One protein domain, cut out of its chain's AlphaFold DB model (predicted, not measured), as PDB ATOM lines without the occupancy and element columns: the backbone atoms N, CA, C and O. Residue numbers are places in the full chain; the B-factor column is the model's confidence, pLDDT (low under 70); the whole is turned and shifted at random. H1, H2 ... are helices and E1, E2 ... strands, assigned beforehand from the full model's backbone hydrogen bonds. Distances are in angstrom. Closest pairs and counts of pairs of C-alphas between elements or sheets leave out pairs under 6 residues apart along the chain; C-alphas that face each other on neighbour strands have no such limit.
ATOM      1  N   LEU A   8      51.359 -16.263 -46.026       60.75
ATOM      2  CA  LEU A   8      50.164 -17.073 -46.301       60.75
ATOM      3  C   LEU A   8      50.202 -18.415 -45.563       60.75
ATOM      4  O   LEU A   8      49.164 -18.894 -45.112       60.75
ATOM      5  N   ASP A   9      51.390 -19.000 -45.400       57.94
ATOM      6  CA  ASP A   9      51.561 -20.234 -44.626       57.94
ATOM      7  C   ASP A   9      51.426 -19.986 -43.113       57.94
ATOM      8  O   ASP A   9      51.016 -20.882 -42.379       57.94
ATOM      9  N   VAL A  10      51.722 -18.765 -42.646       60.00
ATOM     10  CA  VAL A  10      51.548 -18.351 -41.241       60.00
ATOM     11  C   VAL A  10      50.098 -17.982 -40.921       60.00
ATOM     12  O   VAL A  10      49.608 -18.334 -39.854       60.00
ATOM     13  N   LEU A  11      49.410 -17.300 -41.839       64.12
ATOM     14  CA  LEU A  11      48.016 -16.875 -41.671       64.12
ATOM     15  C   LEU A  11      47.033 -18.060 -41.650       64.12
ATOM     16  O   LEU A  11      45.957 -17.957 -41.070       64.12
ATOM     17  N   GLY A  12      47.380 -19.195 -42.264       68.38
ATOM     18  CA  GLY A  12      46.612 -20.434 -42.130       68.38
ATOM     19  C   GLY A  12      45.124 -20.272 -42.510       68.38
ATOM     20  O   GLY A  12      44.837 -19.935 -43.661       68.38
ATOM     21  N   PRO A  13      44.164 -20.542 -41.600       63.22
ATOM     22  CA  PRO A  13      42.728 -20.368 -41.856       63.22
ATOM     23  C   PRO A  13      42.312 -18.930 -42.204       63.22
ATOM     24  O   PRO A  13      41.400 -18.750 -43.010       63.22
ATOM     25  N   ASP A  14      43.011 -17.920 -41.675       70.69
ATOM     26  CA  ASP A  14      42.650 -16.502 -41.829       70.69
ATOM     27  C   ASP A  14      42.825 -16.003 -43.276       70.69
ATOM     28  O   ASP A  14      42.243 -14.998 -43.686       70.69
ATOM     29  N   VAL A  15      43.569 -16.749 -44.100       71.31
ATOM     30  CA  VAL A  15      43.695 -16.510 -45.547       71.31
ATOM     31  C   VAL A  15      42.349 -16.651 -46.272       71.31
ATOM     32  O   VAL A  15      42.143 -16.016 -47.308       71.31
ATOM     33  N   GLY A  16      41.428 -17.474 -45.758       70.50
ATOM     34  CA  GLY A  16      40.069 -17.593 -46.297       70.50
ATOM     35  C   GLY A  16      39.315 -16.269 -46.193       70.50
ATOM     36  O   GLY A  16      38.973 -15.684 -47.220       70.50
ATOM     37  N   LEU A  17      39.214 -15.747 -44.967       77.38
ATOM     38  CA  LEU A  17      38.558 -14.477 -44.653       77.38
ATOM     39  C   LEU A  17      39.148 -13.303 -45.446       77.38
ATOM     40  O   LEU A  17      38.416 -12.477 -45.984       77.38
ATOM     41  N   LEU A  18      40.477 -13.231 -45.575       75.19
ATOM     42  CA  LEU A  18      41.121 -12.184 -46.378       75.19
ATOM     43  C   LEU A  18      40.730 -12.248 -47.861       75.19
ATOM     44  O   LEU A  18      40.621 -11.208 -48.508       75.19
ATOM     45  N   GLY A  19      40.515 -13.449 -48.403       73.75
ATOM     46  CA  GLY A  19      40.030 -13.603 -49.772       73.75
ATOM     47  C   GLY A  19      38.579 -13.174 -49.931       73.75
ATOM     48  O   GLY A  19      38.271 -12.493 -50.904       73.75
ATOM     49  N   GLU A  20      37.709 -13.509 -48.979       79.31
ATOM     50  CA  GLU A  20      36.313 -13.045 -48.966       79.31
ATOM     51  C   GLU A  20      36.244 -11.515 -48.913       79.31
ATOM     52  O   GLU A  20      35.566 -10.901 -49.735       79.31
ATOM     53  N   LEU A  21      37.035 -10.887 -48.035       78.94
ATOM     54  CA  LEU A  21      37.150  -9.428 -47.947       78.94
ATOM     55  C   LEU A  21      37.675  -8.801 -49.245       78.94
ATOM     56  O   LEU A  21      37.191  -7.750 -49.667       78.94
ATOM     57  N   ALA A  22      38.661  -9.430 -49.893       74.25
ATOM     58  CA  ALA A  22      39.170  -8.963 -51.176       74.25
ATOM     59  C   ALA A  22      38.084  -9.039 -52.257       74.25
ATOM     60  O   ALA A  22      37.822  -8.043 -52.927       74.25
ATOM     61  N   VAL A  23      37.411 -10.185 -52.397       73.31
ATOM     62  CA  VAL A  23      36.327 -10.364 -53.374       73.31
ATOM     63  C   VAL A  23      35.202  -9.367 -53.119       73.31
ATOM     64  O   VAL A  23      34.776  -8.705 -54.060       73.31
ATOM     65  N   ALA A  24      34.787  -9.176 -51.865       78.75
ATOM     66  CA  ALA A  24      33.744  -8.216 -51.519       78.75
ATOM     67  C   ALA A  24      34.113  -6.767 -51.863       78.75
ATOM     68  O   ALA A  24      33.252  -5.967 -52.220       78.75
ATOM     69  N   ARG A  25      35.404  -6.427 -51.828       76.69
ATOM     70  CA  ARG A  25      35.894  -5.110 -52.250       76.69
ATOM     71  C   ARG A  25      35.896  -4.921 -53.770       76.69
ATOM     72  O   ARG A  25      35.736  -3.792 -54.229       76.69
ATOM     73  N   PHE A  26      36.121  -5.984 -54.541       71.00
ATOM     74  CA  PHE A  26      36.216  -5.922 -56.007       71.00
ATOM     75  C   PHE A  26      34.902  -6.239 -56.730       71.00
ATOM     76  O   PHE A  26      34.756  -5.882 -57.898       71.00
ATOM     77  N   LEU A  27      33.945  -6.867 -56.049       74.56
ATOM     78  CA  LEU A  27      32.582  -7.079 -56.523       74.56
ATOM     79  C   LEU A  27      31.640  -6.127 -55.771       74.56
ATOM     80  O   LEU A  27      31.095  -6.500 -54.733       74.56
ATOM     81  N   PRO A  28      31.455  -4.882 -56.248       76.88
ATOM     82  CA  PRO A  28      30.526  -3.961 -55.608       76.88
ATOM     83  C   PRO A  28      29.113  -4.550 -55.641       76.88
ATOM     84  O   PRO A  28      28.689  -5.099 -56.658       76.88
ATOM     85  N   GLY A  29      28.381  -4.415 -54.538       84.06
ATOM     86  CA  GLY A  29      27.011  -4.915 -54.450       84.06
ATOM     87  C   GLY A  29      26.871  -6.339 -53.902       84.06
ATOM     88  O   GLY A  29      25.761  -6.871 -53.927       84.06
ATOM     89  N   VAL A  30      27.954  -6.981 -53.438       88.69
ATOM     90  CA  VAL A  30      27.831  -8.293 -52.785       88.69
ATOM     91  C   VAL A  30      27.248  -8.183 -51.378       88.69
ATOM     92  O   VAL A  30      27.524  -7.238 -50.642       88.69
ATOM     93  N   ALA A  31      26.495  -9.202 -50.988       94.62
ATOM     94  CA  ALA A  31      25.980  -9.406 -49.644       94.62
ATOM     95  C   ALA A  31      26.616 -10.648 -49.013       94.62
ATOM     96  O   ALA A  31      26.942 -11.600 -49.723       94.62
ATOM     97  N   ARG A  32      26.749 -10.684 -47.686       94.75
ATOM     98  CA  ARG A  32      27.172 -11.903 -46.983       94.75
ATOM     99  C   ARG A  32      26.019 -12.903 -46.899       94.75
ATOM    100  O   ARG A  32      24.890 -12.522 -46.579       94.75
ATOM    101  N   GLY A  33      26.292 -14.171 -47.202       95.94
ATOM    102  CA  GLY A  33      25.254 -15.206 -47.248       95.94
ATOM    103  C   GLY A  33      24.646 -15.519 -45.880       95.94
ATOM    104  O   GLY A  33      23.430 -15.653 -45.775       95.94
ATOM    105  N   ASP A  34      25.460 -15.548 -44.824       96.00
ATOM    106  CA  ASP A  34      25.027 -15.779 -43.442       96.00
ATOM    107  C   ASP A  34      24.078 -14.692 -42.918       96.00
ATOM    108  O   ASP A  34      23.032 -15.008 -42.350       96.00
ATOM    109  N   VAL A  35      24.384 -13.421 -43.178       97.25
ATOM    110  CA  VAL A  35      23.509 -12.304 -42.804       97.25
ATOM    111  C   VAL A  35      22.213 -12.350 -43.595       97.25
ATOM    112  O   VAL A  35      21.141 -12.210 -43.010       97.25
ATOM    113  N   VAL A  36      22.271 -12.604 -44.905       98.12
ATOM    114  CA  VAL A  36      21.055 -12.765 -45.713       98.12
ATOM    115  C   VAL A  36      20.206 -13.935 -45.212       98.12
ATOM    116  O   VAL A  36      18.992 -13.782 -45.101       98.12
ATOM    117  N   ALA A  37      20.817 -15.068 -44.857       98.00
ATOM    118  CA  ALA A  37      20.116 -16.218 -44.292       98.00
ATOM    119  C   ALA A  37      19.405 -15.859 -42.980       98.00
ATOM    120  O   ALA A  37      18.222 -16.160 -42.831       98.00
ATOM    121  N   MET A  38      20.088 -15.146 -42.079       98.19
ATOM    122  CA  MET A  38      19.496 -14.637 -40.841       98.19
ATOM    123  C   MET A  38      18.313 -13.709 -41.125       98.19
ATOM    124  O   MET A  38      17.248 -13.871 -40.543       98.19
ATOM    125  N   LEU A  39      18.449 -12.751 -42.039       98.25
ATOM    126  CA  LEU A  39      17.350 -11.839 -42.368       98.25
ATOM    127  C   LEU A  39      16.143 -12.586 -42.957       98.25
ATOM    128  O   LEU A  39      15.011 -12.327 -42.550       98.25
ATOM    129  N   VAL A  40      16.379 -13.523 -43.879       97.88
ATOM    130  CA  VAL A  40      15.328 -14.357 -44.481       97.88
ATOM    131  C   VAL A  40      14.632 -15.199 -43.415       97.88
ATOM    132  O   VAL A  40      13.408 -15.154 -43.321       97.88
ATOM    133  N   GLU A  41      15.384 -15.912 -42.572       97.19
ATOM    134  CA  GLU A  41      14.811 -16.704 -41.480       97.19
ATOM    135  C   GLU A  41      13.990 -15.830 -40.532       97.19
ATOM    136  O   GLU A  41      12.915 -16.242 -40.102       97.19
ATOM    137  N   GLY A  42      14.460 -14.615 -40.242       96.62
ATOM    138  CA  GLY A  42      13.748 -13.665 -39.401       96.62
ATOM    139  C   GLY A  42      12.381 -13.287 -39.976       96.62
ATOM    140  O   GLY A  42      11.382 -13.339 -39.261       96.62
ATOM    141  N   VAL A  43      12.319 -12.986 -41.280       96.50
ATOM    142  CA  VAL A  43      11.059 -12.680 -41.982       96.50
ATOM    143  C   VAL A  43      10.097 -13.869 -41.953       96.50
ATOM    144  O   VAL A  43       8.914 -13.686 -41.667       96.50
ATOM    145  N   ILE A  44      10.586 -15.078 -42.242       94.31
ATOM    146  CA  ILE A  44       9.750 -16.287 -42.262       94.31
ATOM    147  C   ILE A  44       9.254 -16.616 -40.849       94.31
ATOM    148  O   ILE A  44       8.059 -16.816 -40.638       94.31
ATOM    149  N   SER A  45      10.150 -16.588 -39.861       93.25
ATOM    150  CA  SER A  45       9.825 -16.881 -38.460       93.25
ATOM    151  C   SER A  45       8.818 -15.888 -37.886       93.25
ATOM    152  O   SER A  45       7.955 -16.284 -37.105       93.25
ATOM    153  N   ALA A  46       8.872 -14.615 -38.297       92.56
ATOM    154  CA  ALA A  46       7.897 -13.610 -37.883       92.56
ATOM    155  C   ALA A  46       6.459 -14.039 -38.214       92.56
ATOM    156  O   ALA A  46       5.553 -13.774 -37.436       92.56
ATOM    157  N   GLN A  47       6.227 -14.744 -39.321       86.88
ATOM    158  CA  GLN A  47       4.881 -15.161 -39.730       86.88
ATOM    159  C   GLN A  47       4.373 -16.403 -38.984       86.88
ATOM    160  O   GLN A  47       3.174 -16.667 -39.000       86.88
ATOM    161  N   LEU A  48       5.269 -17.156 -38.341       82.56
ATOM    162  CA  LEU A  48       4.973 -18.463 -37.745       82.56
ATOM    163  C   LEU A  48       4.875 -18.431 -36.217       82.56
ATOM    164  O   LEU A  48       4.346 -19.362 -35.613       82.56
ATOM    165  N   ILE A  49       5.412 -17.392 -35.578       79.50
ATOM    166  CA  ILE A  49       5.380 -17.255 -34.123       79.50
ATOM    167  C   ILE A  49       4.117 -16.498 -33.716       79.50
ATOM    168  O   ILE A  49       3.954 -15.320 -34.031       79.50
ATOM    169  N   GLU A  50       3.254 -17.159 -32.954       75.38
ATOM    170  CA  GLU A  50       2.070 -16.561 -32.337       75.38
ATOM    171  C   GLU A  50       2.287 -16.461 -30.820       75.38
ATOM    172  O   GLU A  50       2.183 -17.470 -30.120       75.38
ATOM    173  N   PRO A  51       2.642 -15.286 -30.269       70.75
ATOM    174  CA  PRO A  51       2.621 -15.096 -28.830       70.75
ATOM    175  C   PRO A  51       1.182 -14.863 -28.361       70.75
ATOM    176  O   PRO A  51       0.381 -14.227 -29.046       70.75
ATOM    177  N   GLU A  52       0.874 -15.338 -27.159       68.06
ATOM    178  CA  GLU A  52      -0.438 -15.126 -26.536       68.06
ATOM    179  C   GLU A  52      -0.603 -13.690 -26.005       68.06
ATOM    180  O   GLU A  52      -1.713 -13.163 -25.990       68.06
ATOM    181  N   ASP A  53       0.506 -13.037 -25.635       78.62
ATOM    182  CA  ASP A  53       0.551 -11.719 -24.994       78.62
ATOM    183  C   ASP A  53       1.623 -10.799 -25.610       78.62
ATOM    184  O   ASP A  53       2.519 -11.224 -26.342       78.62
ATOM    185  N   GLY A  54       1.549  -9.503 -25.286       84.19
ATOM    186  CA  GLY A  54       2.558  -8.510 -25.666       84.19
ATOM    187  C   GLY A  54       3.840  -8.575 -24.818       84.19
ATOM    188  O   GLY A  54       3.843  -9.141 -23.721       84.19
ATOM    189  N   PRO A  55       4.951  -7.970 -25.288       88.25
ATOM    190  CA  PRO A  55       6.210  -7.972 -24.555       88.25
ATOM    191  C   PRO A  55       6.069  -7.231 -23.215       88.25
ATOM    192  O   PRO A  55       5.328  -6.246 -23.111       88.25
ATOM    193  N   PRO A  56       6.803  -7.654 -22.173       88.31
ATOM    194  CA  PRO A  56       6.710  -7.032 -20.864       88.31
ATOM    195  C   PRO A  56       7.219  -5.582 -20.899       88.31
ATOM    196  O   PRO A  56       8.259  -5.275 -21.481       88.31
ATOM    197  N   SER A  57       6.527  -4.687 -20.191       87.25
ATOM    198  CA  SER A  57       6.916  -3.270 -20.055       87.25
ATOM    199  C   SER A  57       7.970  -3.017 -18.968       87.25
ATOM    200  O   SER A  57       8.505  -1.912 -18.844       87.25
ATOM    201  N   ARG A  58       8.267  -4.038 -18.153       91.75
ATOM    202  CA  ARG A  58       9.243  -3.962 -17.057       91.75
ATOM    203  C   ARG A  58      10.680  -3.911 -17.587       91.75
ATOM    204  O   ARG A  58      10.948  -4.203 -18.743       91.75
ATOM    205  N   ARG A  59      11.626  -3.548 -16.722       94.25
ATOM    206  CA  ARG A  59      13.065  -3.482 -17.033       94.25
ATOM    207  C   ARG A  59      13.847  -4.426 -16.129       94.25
ATOM    208  O   ARG A  59      13.382  -4.778 -15.045       94.25
ATOM    209  N   ALA A  60      15.046  -4.806 -16.556       93.06
ATOM    210  CA  ALA A  60      15.965  -5.631 -15.777       93.06
ATOM    211  C   ALA A  60      17.292  -4.899 -15.536       93.06
ATOM    212  O   ALA A  60      17.741  -4.123 -16.368       93.06
ATOM    213  N   ALA A  61      17.961  -5.171 -14.411       93.12
ATOM    214  CA  ALA A  61      19.233  -4.515 -14.069       93.12
ATOM    215  C   ALA A  61      20.384  -4.824 -15.051       93.12
ATOM    216  O   ALA A  61      21.380  -4.111 -15.095       93.12
ATOM    217  N   ARG A  62      20.262  -5.911 -15.815       94.94
ATOM    218  CA  ARG A  62      21.177  -6.348 -16.876       94.94
ATOM    219  C   ARG A  62      20.370  -7.089 -17.935       94.94
ATOM    220  O   ARG A  62      19.284  -7.569 -17.614       94.94
ATOM    221  N   TYR A  63      20.924  -7.247 -19.134       96.75
ATOM    222  CA  TYR A  63      20.293  -8.067 -20.164       96.75
ATOM    223  C   TYR A  63      20.204  -9.533 -19.733       96.75
ATOM    224  O   TYR A  63      21.206 -10.182 -19.411       96.75
ATOM    225  N   VAL A  64      18.979 -10.046 -19.720       96.56
ATOM    226  CA  VAL A  64      18.655 -11.450 -19.470       96.56
ATOM    227  C   VAL A  64      17.835 -12.015 -20.622       96.56
ATOM    228  O   VAL A  64      17.144 -11.260 -21.292       96.56
ATOM    229  N   THR A  65      17.914 -13.325 -20.835       95.75
ATOM    230  CA  THR A  65      17.133 -14.085 -21.822       95.75
ATOM    231  C   THR A  65      16.676 -15.410 -21.216       95.75
ATOM    232  O   THR A  65      17.271 -15.879 -20.241       95.75
ATOM    233  N   ALA A  66      15.652 -16.034 -21.783       94.12
ATOM    234  CA  ALA A  66      15.174 -17.354 -21.393       94.12
ATOM    235  C   ALA A  66      15.006 -18.245 -22.627       94.12
ATOM    236  O   ALA A  66      14.976 -17.767 -23.760       94.12
ATOM    237  N   TYR A  67      14.908 -19.555 -22.411       90.81
ATOM    238  CA  TYR A  67      14.674 -20.503 -23.491       90.81
ATOM    239  C   TYR A  67      13.217 -20.431 -23.893       90.81
ATOM    240  O   TYR A  67      12.342 -20.875 -23.145       90.81
ATOM    241  N   VAL A  68      13.004 -19.884 -25.083       89.75
ATOM    242  CA  VAL A  68      11.721 -19.881 -25.764       89.75
ATOM    243  C   VAL A  68      11.533 -21.242 -26.432       89.75
ATOM    244  O   VAL A  68      12.323 -21.670 -27.287       89.75
ATOM    245  N   ASP A  69      10.504 -21.949 -25.978       84.12
ATOM    246  CA  ASP A  69      10.084 -23.208 -26.578       84.12
ATOM    247  C   ASP A  69       9.374 -22.926 -27.907       84.12
ATOM    248  O   ASP A  69       8.672 -21.925 -28.035       84.12
ATOM    249  N   GLY A  70       9.583 -23.773 -28.909       76.75
ATOM    250  CA  GLY A  70       9.064 -23.519 -30.253       76.75
ATOM    251  C   GLY A  70       9.903 -24.132 -31.365       76.75
ATOM    252  O   GLY A  70      11.094 -24.419 -31.175       76.75
ATOM    253  N   ARG A  71       9.242 -24.335 -32.514       75.25
ATOM    254  CA  ARG A  71       9.825 -24.901 -33.743       75.25
ATOM    255  C   ARG A  71      10.635 -23.884 -34.549       75.25
ATOM    256  O   ARG A  71      11.625 -24.270 -35.152       75.25
ATOM    257  N   TRP A  72      10.254 -22.608 -34.489       82.56
ATOM    258  CA  TRP A  72      10.920 -21.498 -35.174       82.56
ATOM    259  C   TRP A  72      11.311 -20.416 -34.166       82.56
ATOM    260  O   TRP A  72      10.581 -20.234 -33.184       82.56
ATOM    261  N   PRO A  73      12.430 -19.697 -34.359       89.38
ATOM    262  CA  PRO A  73      13.426 -19.797 -35.443       89.38
ATOM    263  C   PRO A  73      14.258 -21.099 -35.414       89.38
ATOM    264  O   PRO A  73      14.409 -21.708 -34.352       89.38
ATOM    265  N   LEU A  74      14.817 -21.505 -36.562       89.44
ATOM    266  CA  LEU A  74      15.719 -22.666 -36.689       89.44
ATOM    267  C   LEU A  74      17.016 -22.410 -35.926       89.44
ATOM    268  O   LEU A  74      17.440 -23.202 -35.081       89.44
ATOM    269  N   HIS A  75      17.621 -21.254 -36.182       90.56
ATOM    270  CA  HIS A  75      18.846 -20.804 -35.552       90.56
ATOM    271  C   HIS A  75      18.506 -19.920 -34.360       90.56
ATOM    272  O   HIS A  75      18.633 -18.696 -34.384       90.56
ATOM    273  N   LYS A  76      18.141 -20.558 -33.245       85.38
ATOM    274  CA  LYS A  76      17.847 -19.864 -31.976       85.38
ATOM    275  C   LYS A  76      18.998 -18.976 -31.474       85.38
ATOM    276  O   LYS A  76      18.772 -18.110 -30.637       85.38
ATOM    277  N   SER A  77      20.228 -19.181 -31.953       87.94
ATOM    278  CA  SER A  77      21.367 -18.315 -31.628       87.94
ATOM    279  C   SER A  77      21.349 -16.968 -32.350       87.94
ATOM    280  O   SER A  77      21.925 -16.022 -31.823       87.94
ATOM    281  N   TRP A  78      20.703 -16.865 -33.516       94.38
ATOM    282  CA  TRP A  78      20.621 -15.610 -34.266       94.38
ATOM    283  C   TRP A  78      19.707 -14.596 -33.601       94.38
ATOM    284  O   TRP A  78      19.979 -13.405 -33.661       94.38
ATOM    285  N   PHE A  79      18.640 -15.061 -32.960       95.69
ATOM    286  CA  PHE A  79      17.581 -14.209 -32.440       95.69
ATOM    287  C   PHE A  79      17.483 -14.395 -30.936       95.69
ATOM    288  O   PHE A  79      16.838 -15.322 -30.448       95.69
ATOM    289  N   VAL A  80      18.138 -13.511 -30.188       96.19
ATOM    290  CA  VAL A  80      18.146 -13.589 -28.726       96.19
ATOM    291  C   VAL A  80      17.182 -12.547 -28.160       96.19
ATOM    292  O   VAL A  80      17.546 -11.368 -28.068       96.19
ATOM    293  N   PRO A  81      15.956 -12.941 -27.765       96.12
ATOM    294  CA  PRO A  81      15.043 -12.037 -27.082       96.12
ATOM    295  C   PRO A  81      15.596 -11.732 -25.694       96.12
ATOM    296  O   PRO A  81      15.982 -12.639 -24.952       96.12
ATOM    297  N   ALA A  82      15.641 -10.461 -25.319       97.06
ATOM    298  CA  ALA A  82      16.248 -10.046 -24.070       97.06
ATOM    299  C   ALA A  82      15.469  -8.933 -23.376       97.06
ATOM    300  O   ALA A  82      14.904  -8.043 -24.006       97.06
ATOM    301  N   LEU A  83      15.521  -8.950 -22.047       97.00
ATOM    302  CA  LEU A  83      15.013  -7.892 -21.183       97.00
ATOM    303  C   LEU A  83      16.189  -7.236 -20.466       97.00
ATOM    304  O   LEU A  83      16.979  -7.934 -19.831       97.00
ATOM    305  N   GLY A  84      16.321  -5.915 -20.555       96.25
ATOM    306  CA  GLY A  84      17.454  -5.182 -19.991       96.25
ATOM    307  C   GLY A  84      17.094  -3.831 -19.372       96.25
ATOM    308  O   GLY A  84      15.914  -3.550 -19.129       96.25
ATOM    309  N   PRO A  85      18.112  -2.994 -19.090       94.62
ATOM    310  CA  PRO A  85      17.933  -1.699 -18.424       94.62
ATOM    311  C   PRO A  85      17.071  -0.720 -19.224       94.62
ATOM    312  O   PRO A  85      16.308   0.059 -18.648       94.62
ATOM    313  N   ASP A  86      17.142  -0.817 -20.549       93.56
ATOM    314  CA  ASP A  86      16.431   0.056 -21.486       93.56
ATOM    315  C   ASP A  86      15.122  -0.559 -22.006       93.56
ATOM    316  O   ASP A  86      14.531  -0.060 -22.963       93.56
ATOM    317  N   GLY A  87      14.651  -1.632 -21.362       95.25
ATOM    318  CA  GLY A  87      13.470  -2.393 -21.769       95.25
ATOM    319  C   GLY A  87      13.833  -3.640 -22.568       95.25
ATOM    320  O   GLY A  87      14.926  -4.195 -22.411       95.25
ATOM    321  N   PHE A  88      12.896  -4.112 -23.387       96.25
ATOM    322  CA  PHE A  88      13.108  -5.295 -24.211       96.25
ATOM    323  C   PHE A  88      13.910  -4.979 -25.479       96.25
ATOM    324  O   PHE A  88      13.874  -3.860 -26.005       96.25
ATOM    325  N   ARG A  89      14.648  -5.978 -25.955       97.44
ATOM    326  CA  ARG A  89      15.420  -5.960 -27.197       97.44
ATOM    327  C   ARG A  89      15.404  -7.341 -27.840       97.44
ATOM    328  O   ARG A  89      15.374  -8.345 -27.131       97.44
ATOM    329  N   LEU A  90      15.500  -7.383 -29.161       97.38
ATOM    330  CA  LEU A  90      15.903  -8.566 -29.908       97.38
ATOM    331  C   LEU A  90      17.332  -8.349 -30.396       97.38
ATOM    332  O   LEU A  90      17.578  -7.464 -31.209       97.38
ATOM    333  N   PHE A  91      18.280  -9.130 -29.890       97.50
ATOM    334  CA  PHE A  91      19.652  -9.075 -30.384       97.50
ATOM    335  C   PHE A  91      19.823 -10.017 -31.573       97.50
ATOM    336  O   PHE A  91      19.458 -11.191 -31.471       97.50
ATOM    337  N   LEU A  92      20.409  -9.494 -32.651       97.25
ATOM    338  CA  LEU A  92      20.852 -10.266 -33.806       97.25
ATOM    339  C   LEU A  92      22.290 -10.742 -33.587       97.25
ATOM    340  O   LEU A  92      23.166  -9.921 -33.324       97.25
ATOM    341  N   ASP A  93      22.501 -12.058 -33.652       92.19
ATOM    342  CA  ASP A  93      23.788 -12.755 -33.475       92.19
ATOM    343  C   ASP A  93      24.718 -12.121 -32.409       92.19
ATOM    344  O   ASP A  93      25.851 -11.717 -32.692       92.19
ATOM    345  N   PRO A  94      24.244 -11.948 -31.158       91.62
ATOM    346  CA  PRO A  94      25.009 -11.219 -30.160       91.62
ATOM    347  C   PRO A  94      26.295 -11.956 -29.755       91.62
ATOM    348  O   PRO A  94      26.303 -13.185 -29.624       91.62
ATOM    349  N   PRO A  95      27.361 -11.217 -29.389       86.94
ATOM    350  CA  PRO A  95      28.553 -11.805 -28.797       86.94
ATOM    351  C   PRO A  95      28.246 -12.681 -27.576       86.94
ATOM    352  O   PRO A  95      27.386 -12.371 -26.740       86.94
ATOM    353  N   ARG A  96      29.016 -13.765 -27.419       86.75
ATOM    354  CA  ARG A  96      28.872 -14.682 -26.279       86.75
ATOM    355  C   ARG A  96      28.990 -13.937 -24.950       86.75
ATOM    356  O   ARG A  96      29.945 -13.204 -24.716       86.75
ATOM    357  N   GLY A  97      28.043 -14.197 -24.053       86.56
ATOM    358  CA  GLY A  97      28.030 -13.625 -22.706       86.56
ATOM    359  C   GLY A  97      27.409 -12.230 -22.605       86.56
ATOM    360  O   GLY A  97      27.279 -11.740 -21.485       86.56
ATOM    361  N   LEU A  98      26.972 -11.623 -23.719       90.94
ATOM    362  CA  LEU A  98      26.253 -10.344 -23.696       90.94
ATOM    363  C   LEU A  98      24.965 -10.426 -22.864       90.94
ATOM    364  O   LEU A  98      24.645  -9.513 -22.103       90.94
ATOM    365  N   VAL A  99      24.235 -11.535 -22.999       94.00
ATOM    366  CA  VAL A  99      22.936 -11.746 -22.360       94.00
ATOM    367  C   VAL A  99      23.009 -12.935 -21.407       94.00
ATOM    368  O   VAL A  99      23.513 -14.004 -21.755       94.00
ATOM    369  N   LYS A 100      22.492 -12.765 -20.185       94.19
ATOM    370  CA  LYS A 100      22.459 -13.843 -19.192       94.19
ATOM    371  C   LYS A 100      21.213 -14.712 -19.365       94.19
ATOM    372  O   LYS A 100      20.098 -14.241 -19.171       94.19
ATOM    373  N   TYR A 101      21.410 -16.002 -19.602       93.06
ATOM    374  CA  TYR A 101      20.328 -16.984 -19.619       93.06
ATOM    375  C   TYR A 101      19.793 -17.280 -18.204       93.06
ATOM    376  O   TYR A 101      20.583 -17.549 -17.293       93.06
ATOM    377  N   ILE A 102      18.471 -17.216 -18.006       94.81
ATOM    378  CA  ILE A 102      17.825 -17.377 -16.687       94.81
ATOM    379  C   ILE A 102      16.967 -18.640 -16.532       94.81
ATOM    380  O   ILE A 102      16.469 -18.884 -15.436       94.81
ATOM    381  N   GLY A 103      16.830 -19.469 -17.571       92.94
ATOM    382  CA  GLY A 103      16.042 -20.705 -17.523       92.94
ATOM    383  C   GLY A 103      14.982 -20.768 -18.618       92.94
ATOM    384  O   GLY A 103      15.158 -20.171 -19.676       92.94
ATOM    385  N   ARG A 104      13.900 -21.513 -18.371       91.88
ATOM    386  CA  ARG A 104      12.784 -21.668 -19.315       91.88
ATOM    387  C   ARG A 104      11.890 -20.429 -19.303       91.88
ATOM    388  O   ARG A 104      11.643 -19.872 -18.235       91.88
ATOM    389  N   ASP A 105      11.436 -20.024 -20.482       91.06
ATOM    390  CA  ASP A 105      10.525 -18.897 -20.647       91.06
ATOM    391  C   ASP A 105       9.132 -19.190 -20.060       91.06
ATOM    392  O   ASP A 105       8.669 -20.333 -20.052       91.06
ATOM    393  N   ASN A 106       8.479 -18.139 -19.565       87.69
ATOM    394  CA  ASN A 106       7.089 -18.124 -19.111       87.69
ATOM    395  C   ASN A 106       6.149 -17.406 -20.103       87.69
ATOM    396  O   ASN A 106       5.021 -17.100 -19.733       87.69
ATOM    397  N   GLY A 107       6.622 -17.120 -21.319       89.00
ATOM    398  CA  GLY A 107       5.898 -16.450 -22.404       89.00
ATOM    399  C   GLY A 107       6.393 -15.027 -22.676       89.00
ATOM    400  O   GLY A 107       6.247 -14.520 -23.787       89.00
ATOM    401  N   GLU A 108       7.043 -14.385 -21.699       91.62
ATOM    402  CA  GLU A 108       7.553 -13.020 -21.854       91.62
ATOM    403  C   GLU A 108       8.603 -12.924 -22.971       91.62
ATOM    404  O   GLU A 108       8.576 -11.987 -23.770       91.62
ATOM    405  N   PHE A 109       9.538 -13.876 -23.039       93.94
ATOM    406  CA  PHE A 109      10.610 -13.838 -24.035       93.94
ATOM    407  C   PHE A 109      10.116 -14.249 -25.424       93.94
ATOM    408  O   PHE A 109      10.615 -13.709 -26.411       93.94
ATOM    409  N   ALA A 110       9.102 -15.113 -25.516       93.12
ATOM    410  CA  ALA A 110       8.394 -15.399 -26.761       93.12
ATOM    411  C   ALA A 110       7.735 -14.136 -27.347       93.12
ATOM    412  O   ALA A 110       7.877 -13.860 -28.539       93.12
ATOM    413  N   ALA A 111       7.090 -13.319 -26.509       93.75
ATOM    414  CA  ALA A 111       6.484 -12.059 -26.936       93.75
ATOM    415  C   ALA A 111       7.529 -11.029 -27.410       93.75
ATOM    416  O   ALA A 111       7.328 -10.343 -28.418       93.75
ATOM    417  N   ILE A 112       8.677 -10.948 -26.722       95.38
ATOM    418  CA  ILE A 112       9.821 -10.124 -27.153       95.38
ATOM    419  C   ILE A 112      10.360 -10.613 -28.501       95.38
ATOM    420  O   ILE A 112      10.611  -9.797 -29.387       95.38
ATOM    421  N   LEU A 113      10.524 -11.930 -28.659       95.31
ATOM    422  CA  LEU A 113      11.015 -12.548 -29.888       95.31
ATOM    423  C   LEU A 113      10.106 -12.207 -31.067       95.31
ATOM    424  O   LEU A 113      10.594 -11.681 -32.062       95.31
ATOM    425  N   LYS A 114       8.794 -12.428 -30.933       94.81
ATOM    426  CA  LYS A 114       7.821 -12.069 -31.968       94.81
ATOM    427  C   LYS A 114       7.888 -10.587 -32.318       94.81
ATOM    428  O   LYS A 114       8.036 -10.255 -33.487       94.81
ATOM    429  N   THR A 115       7.819  -9.711 -31.315       95.44
ATOM    430  CA  THR A 115       7.818  -8.256 -31.543       95.44
ATOM    431  C   THR A 115       9.069  -7.821 -32.305       95.44
ATOM    432  O   THR A 115       8.982  -7.073 -33.274       95.44
ATOM    433  N   GLY A 116      10.240  -8.321 -31.904       96.38
ATOM    434  CA  GLY A 116      11.487  -8.017 -32.599       96.38
ATOM    435  C   GLY A 116      11.550  -8.603 -34.012       96.38
ATOM    436  O   GLY A 116      12.072  -7.952 -34.910       96.38
ATOM    437  N   LEU A 117      11.013  -9.806 -34.233       96.50
ATOM    438  CA  LEU A 117      10.966 -10.421 -35.560       96.50
ATOM    439  C   LEU A 117       9.996  -9.695 -36.499       96.50
ATOM    440  O   LEU A 117      10.309  -9.547 -37.675       96.50
ATOM    441  N   ASP A 118       8.877  -9.178 -35.993       96.44
ATOM    442  CA  ASP A 118       7.965  -8.330 -36.767       96.44
ATOM    443  C   ASP A 118       8.629  -7.014 -37.181       96.44
ATOM    444  O   ASP A 118       8.525  -6.597 -38.336       96.44
ATOM    445  N   GLU A 119       9.365  -6.379 -36.266       97.62
ATOM    446  CA  GLU A 119      10.159  -5.191 -36.582       97.62
ATOM    447  C   GLU A 119      11.253  -5.490 -37.612       97.62
ATOM    448  O   GLU A 119      11.418  -4.737 -38.575       97.62
ATOM    449  N   LEU A 120      11.965  -6.610 -37.455       98.00
ATOM    450  CA  LEU A 120      12.968  -7.067 -38.414       98.00
ATOM    451  C   LEU A 120      12.344  -7.330 -39.791       98.00
ATOM    452  O   LEU A 120      12.885  -6.891 -40.807       98.00
ATOM    453  N   ALA A 121      11.193  -7.998 -39.841       97.50
ATOM    454  CA  ALA A 121      10.479  -8.258 -41.082       97.50
ATOM    455  C   ALA A 121      10.035  -6.950 -41.753       97.50
ATOM    456  O   ALA A 121      10.239  -6.767 -42.954       97.50
ATOM    457  N   GLY A 122       9.511  -6.000 -40.974       97.75
ATOM    458  CA  GLY A 122       9.180  -4.655 -41.439       97.75
ATOM    459  C   GLY A 122      10.390  -3.923 -42.023       97.75
ATOM    460  O   GLY A 122      10.293  -3.347 -43.114       97.75
ATOM    461  N   PHE A 123      11.541  -3.985 -41.354       98.06
ATOM    462  CA  PHE A 123      12.798  -3.424 -41.850       98.06
ATOM    463  C   PHE A 123      13.233  -4.046 -43.181       98.06
ATOM    464  O   PHE A 123      13.511  -3.323 -44.142       98.06
ATOM    465  N   VAL A 124      13.244  -5.376 -43.275       98.00
ATOM    466  CA  VAL A 124      13.670  -6.083 -44.492       98.00
ATOM    467  C   VAL A 124      12.728  -5.783 -45.659       98.00
ATOM    468  O   VAL A 124      13.179  -5.369 -46.729       98.00
ATOM    469  N   LEU A 125      11.418  -5.939 -45.458       96.75
ATOM    470  CA  LEU A 125      10.430  -5.865 -46.535       96.75
ATOM    471  C   LEU A 125      10.139  -4.424 -46.977       96.75
ATOM    472  O   LEU A 125      10.049  -4.147 -48.175       96.75
ATOM    473  N   SER A 126      10.016  -3.501 -46.021       95.88
ATOM    474  CA  SER A 126       9.521  -2.135 -46.265       95.88
ATOM    475  C   SER A 126      10.501  -1.020 -45.890       95.88
ATOM    476  O   SER A 126      10.231   0.142 -46.182       95.88
ATOM    477  N   GLY A 127      11.644  -1.343 -45.274       95.00
ATOM    478  CA  GLY A 127      12.577  -0.336 -44.756       95.00
ATOM    479  C   GLY A 127      12.064   0.384 -43.506       95.00
ATOM    480  O   GLY A 127      12.537   1.475 -43.195       95.00
ATOM    481  N   SER A 128      11.083  -0.196 -42.808       97.00
ATOM    482  CA  SER A 128      10.546   0.383 -41.576       97.00
ATOM    483  C   SER A 128      11.599   0.384 -40.457       97.00
ATOM    484  O   SER A 128      12.422  -0.530 -40.397       97.00
ATOM    485  N   PRO A 129      11.591   1.378 -39.550       96.25
ATOM    486  CA  PRO A 129      12.461   1.360 -38.380       96.25
ATOM    487  C   PRO A 129      12.212   0.127 -37.502       96.25
ATOM    488  O   PRO A 129      11.061  -0.238 -37.271       96.25
ATOM    489  N   ALA A 130      13.286  -0.446 -36.959       97.44
ATOM    490  CA  ALA A 130      13.245  -1.574 -36.028       97.44
ATOM    491  C   ALA A 130      13.887  -1.182 -34.679       97.44
ATOM    492  O   ALA A 130      15.017  -1.576 -34.387       97.44
ATOM    493  N   PRO A 131      13.231  -0.318 -33.881       96.25
ATOM    494  CA  PRO A 131      13.838   0.317 -32.707       96.25
ATOM    495  C   PRO A 131      14.243  -0.652 -31.587       96.25
ATOM    496  O   PRO A 131      15.055  -0.281 -30.735       96.25
ATOM    497  N   HIS A 132      13.692  -1.868 -31.553       97.06
ATOM    498  CA  HIS A 132      14.022  -2.871 -30.543       97.06
ATOM    499  C   HIS A 132      14.996  -3.937 -31.050       97.06
ATOM    500  O   HIS A 132      15.438  -4.766 -30.250       97.06
ATOM    501  N   VAL A 133      15.363  -3.912 -32.333       97.94
ATOM    502  CA  VAL A 133      16.287  -4.873 -32.940       97.94
ATOM    503  C   VAL A 133      17.708  -4.312 -32.914       97.94
ATOM    504  O   VAL A 133      17.983  -3.259 -33.481       97.94
ATOM    505  N   VAL A 134      18.619  -5.012 -32.241       97.25
ATOM    506  CA  VAL A 134      20.022  -4.601 -32.066       97.25
ATOM    507  C   VAL A 134      20.921  -5.416 -32.989       97.25
ATOM    508  O   VAL A 134      20.774  -6.635 -33.054       97.25
ATOM    509  N   GLY A 135      21.868  -4.758 -33.660       94.69
ATOM    510  CA  GLY A 135      22.754  -5.351 -34.667       94.69
ATOM    511  C   GLY A 135      22.299  -5.071 -36.103       94.69
ATOM    512  O   GLY A 135      23.040  -5.325 -37.051       94.69
ATOM    513  N   ILE A 136      21.105  -4.497 -36.276       95.50
ATOM    514  CA  ILE A 136      20.543  -4.141 -37.582       95.50
ATOM    515  C   ILE A 136      21.310  -2.994 -38.252       95.50
ATOM    516  O   ILE A 136      21.364  -2.904 -39.473       95.50
ATOM    517  N   GLU A 137      21.970  -2.152 -37.460       93.56
ATOM    518  CA  GLU A 137      22.852  -1.073 -37.903       93.56
ATOM    519  C   GLU A 137      24.095  -1.564 -38.663       93.56
ATOM    520  O   GLU A 137      24.764  -0.773 -39.328       93.56
ATOM    521  N   HIS A 138      24.417  -2.858 -38.564       92.81
ATOM    522  CA  HIS A 138      25.521  -3.496 -39.282       92.81
ATOM    523  C   HIS A 138      25.083  -4.191 -40.575       92.81
ATOM    524  O   HIS A 138      25.932  -4.744 -41.277       92.81
ATOM    525  N   VAL A 139      23.783  -4.184 -40.882       95.69
ATOM    526  CA  VAL A 139      23.234  -4.774 -42.104       95.69
ATOM    527  C   VAL A 139      23.469  -3.820 -43.269       95.69
ATOM    528  O   VAL A 139      23.029  -2.668 -43.249       95.69
ATOM    529  N   ALA A 140      24.152  -4.307 -44.300       95.00
ATOM    530  CA  ALA A 140      24.347  -3.572 -45.540       95.00
ATOM    531  C   ALA A 140      23.042  -3.500 -46.351       95.00
ATOM    532  O   ALA A 140      22.171  -4.371 -46.269       95.00
ATOM    533  N   GLU A 141      22.909  -2.469 -47.185       95.19
ATOM    534  CA  GLU A 141      21.715  -2.289 -48.019       95.19
ATOM    535  C   GLU A 141      21.554  -3.438 -49.027       95.19
ATOM    536  O   GLU A 141      20.441  -3.892 -49.289       95.19
ATOM    537  N   GLU A 142      22.664  -3.963 -49.540       94.75
ATOM    538  CA  GLU A 142      22.738  -5.125 -50.420       94.75
ATOM    539  C   GLU A 142      22.196  -6.391 -49.746       94.75
ATOM    540  O   GLU A 142      21.407  -7.127 -50.341       94.75
ATOM    541  N   GLU A 143      22.571  -6.623 -48.483       97.62
ATOM    542  CA  GLU A 143      22.097  -7.758 -47.681       97.62
ATOM    543  C   GLU A 143      20.586  -7.674 -47.493       97.62
ATOM    544  O   GLU A 143      19.864  -8.634 -47.763       97.62
ATOM    545  N   ARG A 144      20.085  -6.492 -47.125       97.31
ATOM    546  CA  ARG A 144      18.649  -6.245 -46.980       97.31
ATOM    547  C   ARG A 144      17.897  -6.444 -48.295       97.31
ATOM    548  O   ARG A 144      16.845  -7.085 -48.314       97.31
ATOM    549  N   LYS A 145      18.434  -5.920 -49.401       95.81
ATOM    550  CA  LYS A 145      17.834  -6.025 -50.736       95.81
ATOM    551  C   LYS A 145      17.694  -7.482 -51.172       95.81
ATOM    552  O   LYS A 145      16.599  -7.882 -51.570       95.81
ATOM    553  N   ILE A 146      18.772  -8.261 -51.078       97.00
ATOM    554  CA  ILE A 146      18.772  -9.679 -51.460       97.00
ATOM    555  C   ILE A 146      17.880 -10.487 -50.509       97.00
ATOM    556  O   ILE A 146      17.079 -11.292 -50.982       97.00
ATOM    557  N   ALA A 147      17.935 -10.233 -49.197       98.00
ATOM    558  CA  ALA A 147      17.070 -10.903 -48.226       98.00
ATOM    559  C   ALA A 147      15.583 -10.686 -48.526       98.00
ATOM    560  O   ALA A 147      14.814 -11.642 -48.504       98.00
ATOM    561  N   ARG A 148      15.177  -9.464 -48.890       96.62
ATOM    562  CA  ARG A 148      13.797  -9.178 -49.308       96.62
ATOM    563  C   ARG A 148      13.377 -10.010 -50.521       96.62
ATOM    564  O   ARG A 148      12.297 -10.589 -50.507       96.62
ATOM    565  N   MET A 149      14.224 -10.086 -51.550       94.75
ATOM    566  CA  MET A 149      13.938 -10.873 -52.759       94.75
ATOM    567  C   MET A 149      13.803 -12.369 -52.448       94.75
ATOM    568  O   MET A 149      12.929 -13.041 -52.992       94.75
ATOM    569  N   LEU A 150      14.667 -12.891 -51.573       96.94
ATOM    570  CA  LEU A 150      14.674 -14.306 -51.212       96.94
ATOM    571  C   LEU A 150      13.544 -14.680 -50.251       96.94
ATOM    572  O   LEU A 150      12.968 -15.752 -50.410       96.94
ATOM    573  N   ALA A 151      13.179 -13.814 -49.304       95.50
ATOM    574  CA  ALA A 151      12.125 -14.093 -48.328       95.50
ATOM    575  C   ALA A 151      10.775 -14.390 -48.998       95.50
ATOM    576  O   ALA A 151      10.098 -15.343 -48.622       95.50
ATOM    577  N   GLU A 152      10.410 -13.645 -50.046       90.31
ATOM    578  CA  GLU A 152       9.184 -13.905 -50.815       90.31
ATOM    579  C   GLU A 152       9.206 -15.252 -51.554       90.31
ATOM    580  O   GLU A 152       8.160 -15.873 -51.754       90.31
ATOM    581  N   ALA A 153      10.383 -15.694 -52.003       93.25
ATOM    582  CA  ALA A 153      10.545 -16.980 -52.670       93.25
ATOM    583  C   ALA A 153      10.520 -18.138 -51.660       93.25
ATOM    584  O   ALA A 153       9.848 -19.136 -51.903       93.25
ATOM    585  N   VAL A 154      11.190 -17.976 -50.516       94.88
ATOM    586  CA  VAL A 154      11.253 -18.976 -49.438       94.88
ATOM    587  C   VAL A 154       9.887 -19.172 -48.781       94.88
ATOM    588  O   VAL A 154       9.516 -20.303 -48.505       94.88
ATOM    589  N   ALA A 155       9.089 -18.111 -48.613       91.19
ATOM    590  CA  ALA A 155       7.744 -18.194 -48.030       91.19
ATOM    591  C   ALA A 155       6.754 -19.066 -48.828       91.19
ATOM    592  O   ALA A 155       5.669 -19.371 -48.340       91.19
ATOM    593  N   LYS A 156       7.092 -19.436 -50.071       92.62
ATOM    594  CA  LYS A 156       6.280 -20.320 -50.927       92.62
ATOM    595  C   LYS A 156       6.655 -21.796 -50.787       92.62
ATOM    596  O   LYS A 156       5.971 -22.632 -51.374       92.62
ATOM    597  N   LEU A 157       7.751 -22.092 -50.094       93.81
ATOM    598  CA  LEU A 157       8.229 -23.444 -49.834       93.81
ATOM    599  C   LEU A 157       7.535 -24.020 -48.596       93.81
ATOM    600  O   LEU A 157       6.965 -23.277 -47.793       93.81
ATOM    601  N   ASP A 158       7.589 -25.340 -48.440       92.81
ATOM    602  CA  ASP A 158       7.199 -25.961 -47.176       92.81
ATOM    603  C   ASP A 158       8.253 -25.741 -46.069       92.81
ATOM    604  O   ASP A 158       9.331 -25.189 -46.300       92.81
ATOM    605  N   GLU A 159       7.911 -26.131 -44.838       90.69
ATOM    606  CA  GLU A 159       8.731 -25.903 -43.640       90.69
ATOM    607  C   GLU A 159      10.127 -26.549 -43.748       90.69
ATOM    608  O   GLU A 159      11.132 -25.917 -43.409       90.69
ATOM    609  N   ASP A 160      10.199 -27.779 -44.265       92.62
ATOM    610  CA  ASP A 160      11.445 -28.543 -44.383       92.62
ATOM    611  C   ASP A 160      12.317 -27.990 -45.521       92.62
ATOM    612  O   ASP A 160      13.533 -27.827 -45.369       92.62
ATOM    613  N   GLU A 161      11.705 -27.644 -46.655       94.88
ATOM    614  CA  GLU A 161      12.382 -27.016 -47.788       94.88
ATOM    615  C   GLU A 161      12.923 -25.626 -47.435       94.88
ATOM    616  O   GLU A 161      14.051 -25.290 -47.811       94.88
ATOM    617  N   ALA A 162      12.148 -24.823 -46.700       94.06
ATOM    618  CA  ALA A 162      12.581 -23.519 -46.214       94.06
ATOM    619  C   ALA A 162      13.782 -23.659 -45.270       94.06
ATOM    620  O   ALA A 162      14.759 -22.918 -45.411       94.06
ATOM    621  N   ALA A 163      13.754 -24.639 -44.363       94.38
ATOM    622  CA  ALA A 163      14.872 -24.912 -43.468       94.38
ATOM    623  C   ALA A 163      16.139 -25.346 -44.217       94.38
ATOM    624  O   ALA A 163      17.225 -24.828 -43.943       94.38
ATOM    625  N   GLU A 164      16.007 -26.231 -45.209       95.75
ATOM    626  CA  GLU A 164      17.127 -26.654 -46.054       95.75
ATOM    627  C   GLU A 164      17.738 -25.465 -46.817       95.75
ATOM    628  O   GLU A 164      18.962 -25.327 -46.895       95.75
ATOM    629  N   VAL A 165      16.895 -24.573 -47.345       96.56
ATOM    630  CA  VAL A 165      17.331 -23.357 -48.043       96.56
ATOM    631  C   VAL A 165      18.069 -22.402 -47.109       96.56
ATOM    632  O   VAL A 165      19.129 -21.898 -47.482       96.56
ATOM    633  N   ILE A 166      17.547 -22.154 -45.908       96.38
ATOM    634  CA  ILE A 166      18.179 -21.256 -44.936       96.38
ATOM    635  C   ILE A 166      19.555 -21.796 -44.518       96.38
ATOM    636  O   ILE A 166      20.534 -21.046 -44.510       96.38
ATOM    637  N   GLU A 167      19.672 -23.101 -44.259       95.88
ATOM    638  CA  GLU A 167      20.962 -23.742 -43.965       95.88
ATOM    639  C   GLU A 167      21.941 -23.667 -45.138       95.88
ATOM    640  O   GLU A 167      23.140 -23.452 -44.939       95.88
ATOM    641  N   ALA A 168      21.451 -23.820 -46.372       95.88
ATOM    642  CA  ALA A 168      22.283 -23.676 -47.559       95.88
ATOM    643  C   ALA A 168      22.788 -22.234 -47.724       95.88
ATOM    644  O   ALA A 168      23.981 -22.047 -47.961       95.88
ATOM    645  N   LEU A 169      21.918 -21.230 -47.557       96.19
ATOM    646  CA  LEU A 169      22.272 -19.805 -47.632       96.19
ATOM    647  C   LEU A 169      23.289 -19.413 -46.560       96.19
ATOM    648  O   LEU A 169      24.243 -18.701 -46.860       96.19
ATOM    649  N   ARG A 170      23.142 -19.935 -45.338       95.44
ATOM    650  CA  ARG A 170      24.069 -19.677 -44.228       95.44
ATOM    651  C   ARG A 170      25.513 -20.075 -44.543       95.44
ATOM    652  O   ARG A 170      26.445 -19.549 -43.948       95.44
ATOM    653  N   GLN A 171      25.697 -21.037 -45.443       93.25
ATOM    654  CA  GLN A 171      27.008 -21.545 -45.845       93.25
ATOM    655  C   GLN A 171      27.568 -20.870 -47.100       93.25
ATOM    656  O   GLN A 171      28.652 -21.252 -47.540       93.25
ATOM    657  N   VAL A 172      26.826 -19.945 -47.710       92.88
ATOM    658  CA  VAL A 172      27.291 -19.187 -48.871       92.88
ATOM    659  C   VAL A 172      28.204 -18.065 -48.396       92.88
ATOM    660  O   VAL A 172      27.821 -17.278 -47.533       92.88
ATOM    661  N   ASP A 173      29.381 -17.955 -49.010       90.81
ATOM    662  CA  ASP A 173      30.336 -16.898 -48.669       90.81
ATOM    663  C   ASP A 173      29.773 -15.520 -49.080       90.81
ATOM    664  O   ASP A 173      29.686 -14.603 -48.262       90.81
ATOM    665  N   LEU A 174      29.335 -15.372 -50.339       91.94
ATOM    666  CA  LEU A 174      28.794 -14.114 -50.872       91.94
ATOM    667  C   LEU A 174      27.596 -14.326 -51.808       91.94
ATOM    668  O   LEU A 174      27.508 -15.309 -52.541       91.94
ATOM    669  N   LEU A 175      26.694 -13.351 -51.845       94.31
ATOM    670  CA  LEU A 175      25.560 -13.272 -52.759       94.31
ATOM    671  C   LEU A 175      25.682 -12.030 -53.635       94.31
ATOM    672  O   LEU A 175      26.055 -10.968 -53.147       94.31
ATOM    673  N   LEU A 176      25.346 -12.146 -54.917       91.31
ATOM    674  CA  LEU A 176      25.376 -11.019 -55.849       91.31
ATOM    675  C   LEU A 176      24.145 -11.030 -56.745       91.31
ATOM    676  O   LEU A 176      23.904 -11.992 -57.470       91.31
ATOM    677  N   GLU A 177      23.393  -9.939 -56.748       89.62
ATOM    678  CA  GLU A 177      22.333  -9.734 -57.729       89.62
ATOM    679  C   GLU A 177      22.921  -9.175 -59.034       89.62
ATOM    680  O   GLU A 177      23.625  -8.166 -59.038       89.62
ATOM    681  N   GLY A 178      22.611  -9.808 -60.163       81.88
ATOM    682  CA  GLY A 178      23.047  -9.350 -61.478       81.88
ATOM    683  C   GLY A 178      22.377 -10.118 -62.612       81.88
ATOM    684  O   GLY A 178      21.962 -11.262 -62.448       81.88
ATOM    685  N   ASN A 179      22.264  -9.494 -63.791       73.88
ATOM    686  CA  ASN A 179      21.737 -10.130 -65.011       73.88
ATOM    687  C   ASN A 179      20.375 -10.840 -64.824       73.88
ATOM    688  O   ASN A 179      20.137 -11.907 -65.393       73.88
ATOM    689  N   GLY A 180      19.492 -10.253 -64.008       77.62
ATOM    690  CA  GLY A 180      18.147 -10.774 -63.749       77.62
ATOM    691  C   GLY A 180      18.079 -11.969 -62.791       77.62
ATOM    692  O   GLY A 180      17.064 -12.659 -62.783       77.62
ATOM    693  N   GLY A 181      19.127 -12.239 -62.004       86.06
ATOM    694  CA  GLY A 181      19.125 -13.299 -60.995       86.06
ATOM    695  C   GLY A 181      20.089 -13.039 -59.838       86.06
ATOM    696  O   GLY A 181      20.803 -12.039 -59.818       86.06
ATOM    697  N   ILE A 182      20.102 -13.958 -58.871       92.00
ATOM    698  CA  ILE A 182      21.013 -13.919 -57.721       92.00
ATOM    699  C   ILE A 182      22.037 -15.042 -57.872       92.00
ATOM    700  O   ILE A 182      21.683 -16.205 -58.072       92.00
ATOM    701  N   TYR A 183      23.310 -14.687 -57.772       90.00
ATOM    702  CA  TYR A 183      24.423 -15.617 -57.745       90.00
ATOM    703  C   TYR A 183      24.794 -15.932 -56.298       90.00
ATOM    704  O   TYR A 183      24.929 -15.009 -55.499       90.00
ATOM    705  N   HIS A 184      24.997 -17.209 -55.972       91.12
ATOM    706  CA  HIS A 184      25.737 -17.606 -54.773       91.12
ATOM    707  C   HIS A 184      27.179 -17.899 -55.152       91.12
ATOM    708  O   HIS A 184      27.472 -18.709 -56.032       91.12
ATOM    709  N   ILE A 185      28.074 -17.147 -54.530       85.69
ATOM    710  CA  ILE A 185      29.490 -17.107 -54.834       85.69
ATOM    711  C   ILE A 185      30.216 -17.791 -53.688       85.69
ATOM    712  O   ILE A 185      30.156 -17.359 -52.539       85.69
ATOM    713  N   GLU A 186      30.959 -18.831 -54.033       85.81
ATOM    714  CA  GLU A 186      31.942 -19.425 -53.139       85.81
ATOM    715  C   GLU A 186      33.294 -18.778 -53.369       85.81
ATOM    716  O   GLU A 186      33.742 -18.644 -54.509       85.81
ATOM    717  N   VAL A 187      33.979 -18.430 -52.292       79.50
ATOM    718  CA  VAL A 187      35.321 -17.882 -52.343       79.50
ATOM    719  C   VAL A 187      36.314 -18.978 -51.991       79.50
ATOM    720  O   VAL A 187      36.186 -19.745 -51.028       79.50
ATOM    721  N   LYS A 188      37.354 -19.090 -52.812       78.50
ATOM    722  CA  LYS A 188      38.467 -19.981 -52.543       78.50
ATOM    723  C   LYS A 188      39.795 -19.267 -52.667       78.50
ATOM    724  O   LYS A 188      40.287 -19.045 -53.763       78.50
ATOM    725  N   THR A 189      40.437 -19.057 -51.525       74.06
ATOM    726  CA  THR A 189      41.795 -18.510 -51.463       74.06
ATOM    727  C   THR A 189      42.847 -19.613 -51.409       74.06
ATOM    728  O   THR A 189      42.680 -20.639 -50.725       74.06
ATOM    729  N   SER A 190      43.958 -19.423 -52.121       70.31
ATOM    730  CA  SER A 190      45.136 -20.290 -52.020       70.31
ATOM    731  C   SER A 190      46.403 -19.613 -52.543       70.31
ATOM    732  O   SER A 190      46.328 -18.854 -53.495       70.31
ATOM    733  N   ALA A 191      47.576 -19.973 -52.014       67.06
ATOM    734  CA  ALA A 191      48.874 -19.468 -52.492       67.06
ATOM    735  C   ALA A 191      49.251 -19.876 -53.940       67.06
ATOM    736  O   ALA A 191      50.317 -19.519 -54.421       67.06
ATOM    737  N   GLY A 192      48.420 -20.668 -54.625       64.94
ATOM    738  CA  GLY A 192      48.653 -21.114 -55.999       64.94
ATOM    739  C   GLY A 192      47.523 -22.012 -56.498       64.94
ATOM    740  O   GLY A 192      46.805 -22.619 -55.697       64.94
ATOM    741  N   PHE A 193      47.360 -22.126 -57.818       67.31
ATOM    742  CA  PHE A 193      46.308 -22.956 -58.405       67.31
ATOM    743  C   PHE A 193      46.465 -24.431 -58.005       67.31
ATOM    744  O   PHE A 193      47.517 -25.044 -58.188       67.31
ATOM    745  N   ARG A 194      45.411 -25.013 -57.420       70.38
ATOM    746  CA  ARG A 194      45.382 -26.423 -57.003       70.38
ATOM    747  C   ARG A 194      44.108 -27.098 -57.523       70.38
ATOM    748  O   ARG A 194      43.082 -27.016 -56.839       70.38
ATOM    749  N   PRO A 195      44.173 -27.848 -58.641       70.44
ATOM    750  CA  PRO A 195      43.006 -28.474 -59.276       70.44
ATOM    751  C   PRO A 195      42.144 -29.295 -58.309       70.44
ATOM    752  O   PRO A 195      40.924 -29.180 -58.288       70.44
ATOM    753  N   ASN A 196      42.778 -30.062 -57.416       75.56
ATOM    754  CA  ASN A 196      42.067 -30.884 -56.432       75.56
ATOM    755  C   ASN A 196      41.275 -30.056 -55.407       75.56
ATOM    756  O   ASN A 196      40.233 -30.505 -54.932       75.56
ATOM    757  N   LYS A 197      41.755 -28.860 -55.035       72.69
ATOM    758  CA  LYS A 197      41.037 -27.968 -54.106       72.69
ATOM    759  C   LYS A 197      39.868 -27.276 -54.805       72.69
ATOM    760  O   LYS A 197      38.809 -27.163 -54.197       72.69
ATOM    761  N   VAL A 198      40.055 -26.877 -56.065       73.25
ATOM    762  CA  VAL A 198      38.991 -26.328 -56.920       73.25
ATOM    763  C   VAL A 198      37.883 -27.360 -57.104       73.25
ATOM    764  O   VAL A 198      36.740 -27.078 -56.773       73.25
ATOM    765  N   ARG A 199      38.227 -28.595 -57.490       75.44
ATOM    766  CA  ARG A 199      37.261 -29.688 -57.672       75.44
ATOM    767  C   ARG A 199      36.422 -29.953 -56.421       75.44
ATOM    768  O   ARG A 199      35.214 -30.122 -56.524       75.44
ATOM    769  N   LYS A 200      37.036 -29.955 -55.231       79.81
ATOM    770  CA  LYS A 200      36.301 -30.112 -53.961       79.81
ATOM    771  C   LYS A 200      35.336 -28.955 -53.691       79.81
ATOM    772  O   LYS A 200      34.229 -29.204 -53.228       79.81
ATOM    773  N   LYS A 201      35.742 -27.709 -53.963       77.50
ATOM    774  CA  LYS A 201      34.854 -26.546 -53.805       77.50
ATOM    775  C   LYS A 201      33.727 -26.550 -54.840       77.50
ATOM    776  O   LYS A 201      32.603 -26.261 -54.463       77.50
ATOM    777  N   LEU A 202      33.990 -26.968 -56.080       77.75
ATOM    778  CA  LEU A 202      32.954 -27.166 -57.099       77.75
ATOM    779  C   LEU A 202      31.925 -28.220 -56.670       77.75
ATOM    780  O   LEU A 202      30.737 -27.964 -56.773       77.75
ATOM    781  N   MET A 203      32.349 -29.346 -56.086       82.50
ATOM    782  CA  MET A 203      31.409 -30.341 -55.537       82.50
ATOM    783  C   MET A 203      30.526 -29.767 -54.417       82.50
ATOM    784  O   MET A 203      29.338 -30.071 -54.353       82.50
ATOM    785  N   ALA A 204      31.088 -28.939 -53.530       82.62
ATOM    786  CA  ALA A 204      30.315 -28.272 -52.478       82.62
ATOM    787  C   ALA A 204      29.334 -27.234 -53.055       82.62
ATOM    788  O   ALA A 204      28.185 -27.161 -52.624       82.62
ATOM    789  N   LEU A 205      29.774 -26.476 -54.063       84.50
ATOM    790  CA  LEU A 205      28.955 -25.523 -54.808       84.50
ATOM    791  C   LEU A 205      27.797 -26.222 -55.536       84.50
ATOM    792  O   LEU A 205      26.664 -25.764 -55.452       84.50
ATOM    793  N   GLU A 206      28.051 -27.358 -56.191       85.56
ATOM    794  CA  GLU A 206      27.026 -28.192 -56.830       85.56
ATOM    795  C   GLU A 206      26.025 -28.749 -55.813       85.56
ATOM    796  O   GLU A 206      24.822 -28.745 -56.069       85.56
ATOM    797  N   ALA A 207      26.500 -29.215 -54.653       87.19
ATOM    798  CA  ALA A 207      25.629 -29.707 -53.590       87.19
ATOM    799  C   ALA A 207      24.678 -28.607 -53.094       87.19
ATOM    800  O   ALA A 207      23.474 -28.845 -53.021       87.19
ATOM    801  N   ARG A 208      25.188 -27.392 -52.849       89.88
ATOM    802  CA  ARG A 208      24.355 -26.227 -52.503       89.88
ATOM    803  C   ARG A 208      23.425 -25.817 -53.639       89.88
ATOM    804  O   ARG A 208      22.260 -25.517 -53.390       89.88
ATOM    805  N   GLN A 209      23.893 -25.861 -54.887       91.75
ATOM    806  CA  GLN A 209      23.073 -25.513 -56.048       91.75
ATOM    807  C   GLN A 209      21.819 -26.385 -56.150       91.75
ATOM    808  O   GLN A 209      20.780 -25.875 -56.555       91.75
ATOM    809  N   ARG A 210      21.861 -27.663 -55.746       91.44
ATOM    810  CA  ARG A 210      20.665 -28.533 -55.753       91.44
ATOM    811  C   ARG A 210      19.513 -27.977 -54.918       91.44
ATOM    812  O   ARG A 210      18.360 -28.192 -55.286       91.44
ATOM    813  N   VAL A 211      19.839 -27.261 -53.845       94.06
ATOM    814  CA  VAL A 211      18.883 -26.603 -52.948       94.06
ATOM    815  C   VAL A 211      18.547 -25.209 -53.478       94.06
ATOM    816  O   VAL A 211      17.386 -24.895 -53.732       94.06
ATOM    817  N   LEU A 212      19.567 -24.383 -53.728       94.50
ATOM    818  CA  LEU A 212      19.396 -22.965 -54.062       94.50
ATOM    819  C   LEU A 212      18.801 -22.721 -55.460       94.50
ATOM    820  O   LEU A 212      18.192 -21.678 -55.697       94.50
ATOM    821  N   GLN A 213      18.881 -23.694 -56.375       92.12
ATOM    822  CA  GLN A 213      18.201 -23.614 -57.674       92.12
ATOM    823  C   GLN A 213      16.677 -23.483 -57.546       92.12
ATOM    824  O   GLN A 213      16.050 -22.930 -58.447       92.12
ATOM    825  N   ARG A 214      16.076 -23.944 -56.433       91.56
ATOM    826  CA  ARG A 214      14.638 -23.770 -56.155       91.56
ATOM    827  C   ARG A 214      14.249 -22.291 -56.099       91.56
ATOM    828  O   ARG A 214      13.139 -21.929 -56.470       91.56
ATOM    829  N   LEU A 215      15.190 -21.435 -55.701       92.62
ATOM    830  CA  LEU A 215      15.037 -19.981 -55.657       92.62
ATOM    831  C   LEU A 215      15.479 -19.298 -56.965       92.62
ATOM    832  O   LEU A 215      15.589 -18.076 -57.020       92.62
ATOM    833  N   GLY A 216      15.793 -20.068 -58.013       90.75
ATOM    834  CA  GLY A 216      16.332 -19.547 -59.273       90.75
ATOM    835  C   GLY A 216      17.767 -19.019 -59.170       90.75
ATOM    836  O   GLY A 216      18.229 -18.322 -60.077       90.75
ATOM    837  N   MET A 217      18.476 -19.329 -58.078       92.25
ATOM    838  CA  MET A 217      19.843 -18.862 -57.865       92.25
ATOM    839  C   MET A 217      20.844 -19.604 -58.750       92.25
ATOM    840  O   MET A 217      20.648 -20.765 -59.128       92.25
ATOM    841  N   ARG A 218      21.945 -18.920 -59.061       88.75
ATOM    842  CA  ARG A 218      23.014 -19.423 -59.929       88.75
ATOM    843  C   ARG A 218      24.316 -19.589 -59.147       88.75
ATOM    844  O   ARG A 218      24.632 -18.728 -58.332       88.75
ATOM    845  N   PRO A 219      25.093 -20.649 -59.389       87.62
ATOM    846  CA  PRO A 219      26.363 -20.839 -58.710       87.62
ATOM    847  C   PRO A 219      27.461 -19.975 -59.343       87.62
ATOM    848  O   PRO A 219      27.436 -19.694 -60.540       87.62
ATOM    849  N   ALA A 220      28.454 -19.589 -58.547       82.75
ATOM    850  CA  ALA A 220      29.699 -18.970 -58.994       82.75
ATOM    851  C   ALA A 220      30.856 -19.314 -58.033       82.75
ATOM    852  O   ALA A 220      30.634 -19.625 -56.863       82.75
ATOM    853  N   LEU A 221      32.105 -19.274 -58.515       78.69
ATOM    854  CA  LEU A 221      33.296 -19.626 -57.727       78.69
ATOM    855  C   LEU A 221      34.416 -18.596 -57.915       78.69
ATOM    856  O   LEU A 221      35.221 -18.706 -58.836       78.69
ATOM    857  N   ALA A 222      34.559 -17.661 -56.986       72.69
ATOM    858  CA  ALA A 222      35.699 -16.754 -56.966       72.69
ATOM    859  C   ALA A 222      36.960 -17.475 -56.445       72.69
ATOM    860  O   ALA A 222      37.011 -17.891 -55.288       72.69
ATOM    861  N   TYR A 223      38.004 -17.618 -57.270       69.94
ATOM    862  CA  TYR A 223      39.260 -18.273 -56.875       69.94
ATOM    863  C   TYR A 223      40.408 -17.270 -56.730       69.94
ATOM    864  O   TYR A 223      41.036 -16.885 -57.707       69.94
ATOM    865  N   VAL A 224      40.732 -16.894 -55.496       68.31
ATOM    866  CA  VAL A 224      41.737 -15.872 -55.186       68.31
ATOM    867  C   VAL A 224      43.132 -16.497 -55.046       68.31
ATOM    868  O   VAL A 224      43.364 -17.352 -54.181       68.31
ATOM    869  N   ILE A 225      44.084 -16.039 -55.868       66.69
ATOM    870  CA  ILE A 225      45.507 -16.409 -55.793       66.69
ATOM    871  C   ILE A 225      46.335 -15.162 -55.462       66.69
ATOM    872  O   ILE A 225      46.588 -14.366 -56.359       66.69
TER     873      ILE A 225
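AT A GLANCE: This is residues 8 to 225 of the 250 residues of an uncharacterized protein of Thermoproteus sp (UniProt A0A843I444). A strongly twisted sheet, E1 E6 E7 E8, makes one end with H7 on one face and H2 on the other; at the opposite end a smaller lobe holds E2 to E5, with H4 packed on the hairpin E3 and E4. Between these ends, H3 touches H4, H5 and H6. The printed part has 218 residues, with seven named helices and eight named strands in the order H1 H2 E1 H3 E2 E3 E4 E5 H4 H5 H6 E6 E7 H7 E8; its class is mixed, helices and strands. The larger sheet is mixed; the whole is compact, with a radius of gyration of the C-alphas of 18.8 A and spans of 58 by 42 by 28 A.

IN THESE COORDINATES: The larger sheet has E1, residues 30 to 32, E6, 174 to 178, E7, 181 to 189 and 25.1 A long, and E8, 218 to 224, 19.6 A. H1 is residues 8 to 11, from C-alpha 8 at (50.164, -17.073, -46.301), and H2 is 14 to 26. H3 is 33 to 48, 22.6 A; H4 is 108 to 126, 26.8 A; H5 is 141 to 154; H6 is 159 to 170; H7 is 195 to 215, 29.5 A. E2 is 64 to 67, E3 79 to 84, E4 87 to 92 and E5 100 to 104. E8 ends at C-alpha 224, (41.737, -15.872, -55.186).

HOW THE PARTS SIT: E1 and E6 are antiparallel, with N 31 and O 175 at 2.8 A. The hairpin E6 and E7 has N 176 and O 183 at 3.0 A. E7 and E8 are parallel, with N 186 and O 220 at 3.0 A; with H7 they form a strand-helix-strand unit, two parallel strands joined through a helix, its crossover right-handed. H7 has a kink of 42 degrees near residue 209. Three layers, helices on both faces, place H3, H5 and H7 on one face and H2 on the other. H3 and H4 touch at a steep tilt of 64 degrees, closest at the C-alphas of Val 43 and Ala 121, 4.5 A. H3 and H6 touch at a shallow tilt of 25 degrees, opposite ways, closest at the C-alphas of Asp 34 and Arg 170, 4.1 A. The hairpin E3 and E4 has N 82 and O 89 at 2.8 A; E2 and E5 are parallel, with N 67 and O 103 at 2.8 A. Every O i to N i+4 pair is within hydrogen-bond range in H2, H4 and H6, against 10 of 12 in H3, 8 of 10 in H5 and 14 of 17 in H7; H1 is too short for one.

THE WHOLE: The C-alphas farthest apart, of Arg 58 and Pro 195, are 59.4 A apart. The printed part has no cut; the links H3 to E2, E2 to E3 and H4 to H5 are long. Mean pLDDT of the printed part is 88.3, and residues 8 to 13, 52, 191 to 193 and 223 to 225 are under 70.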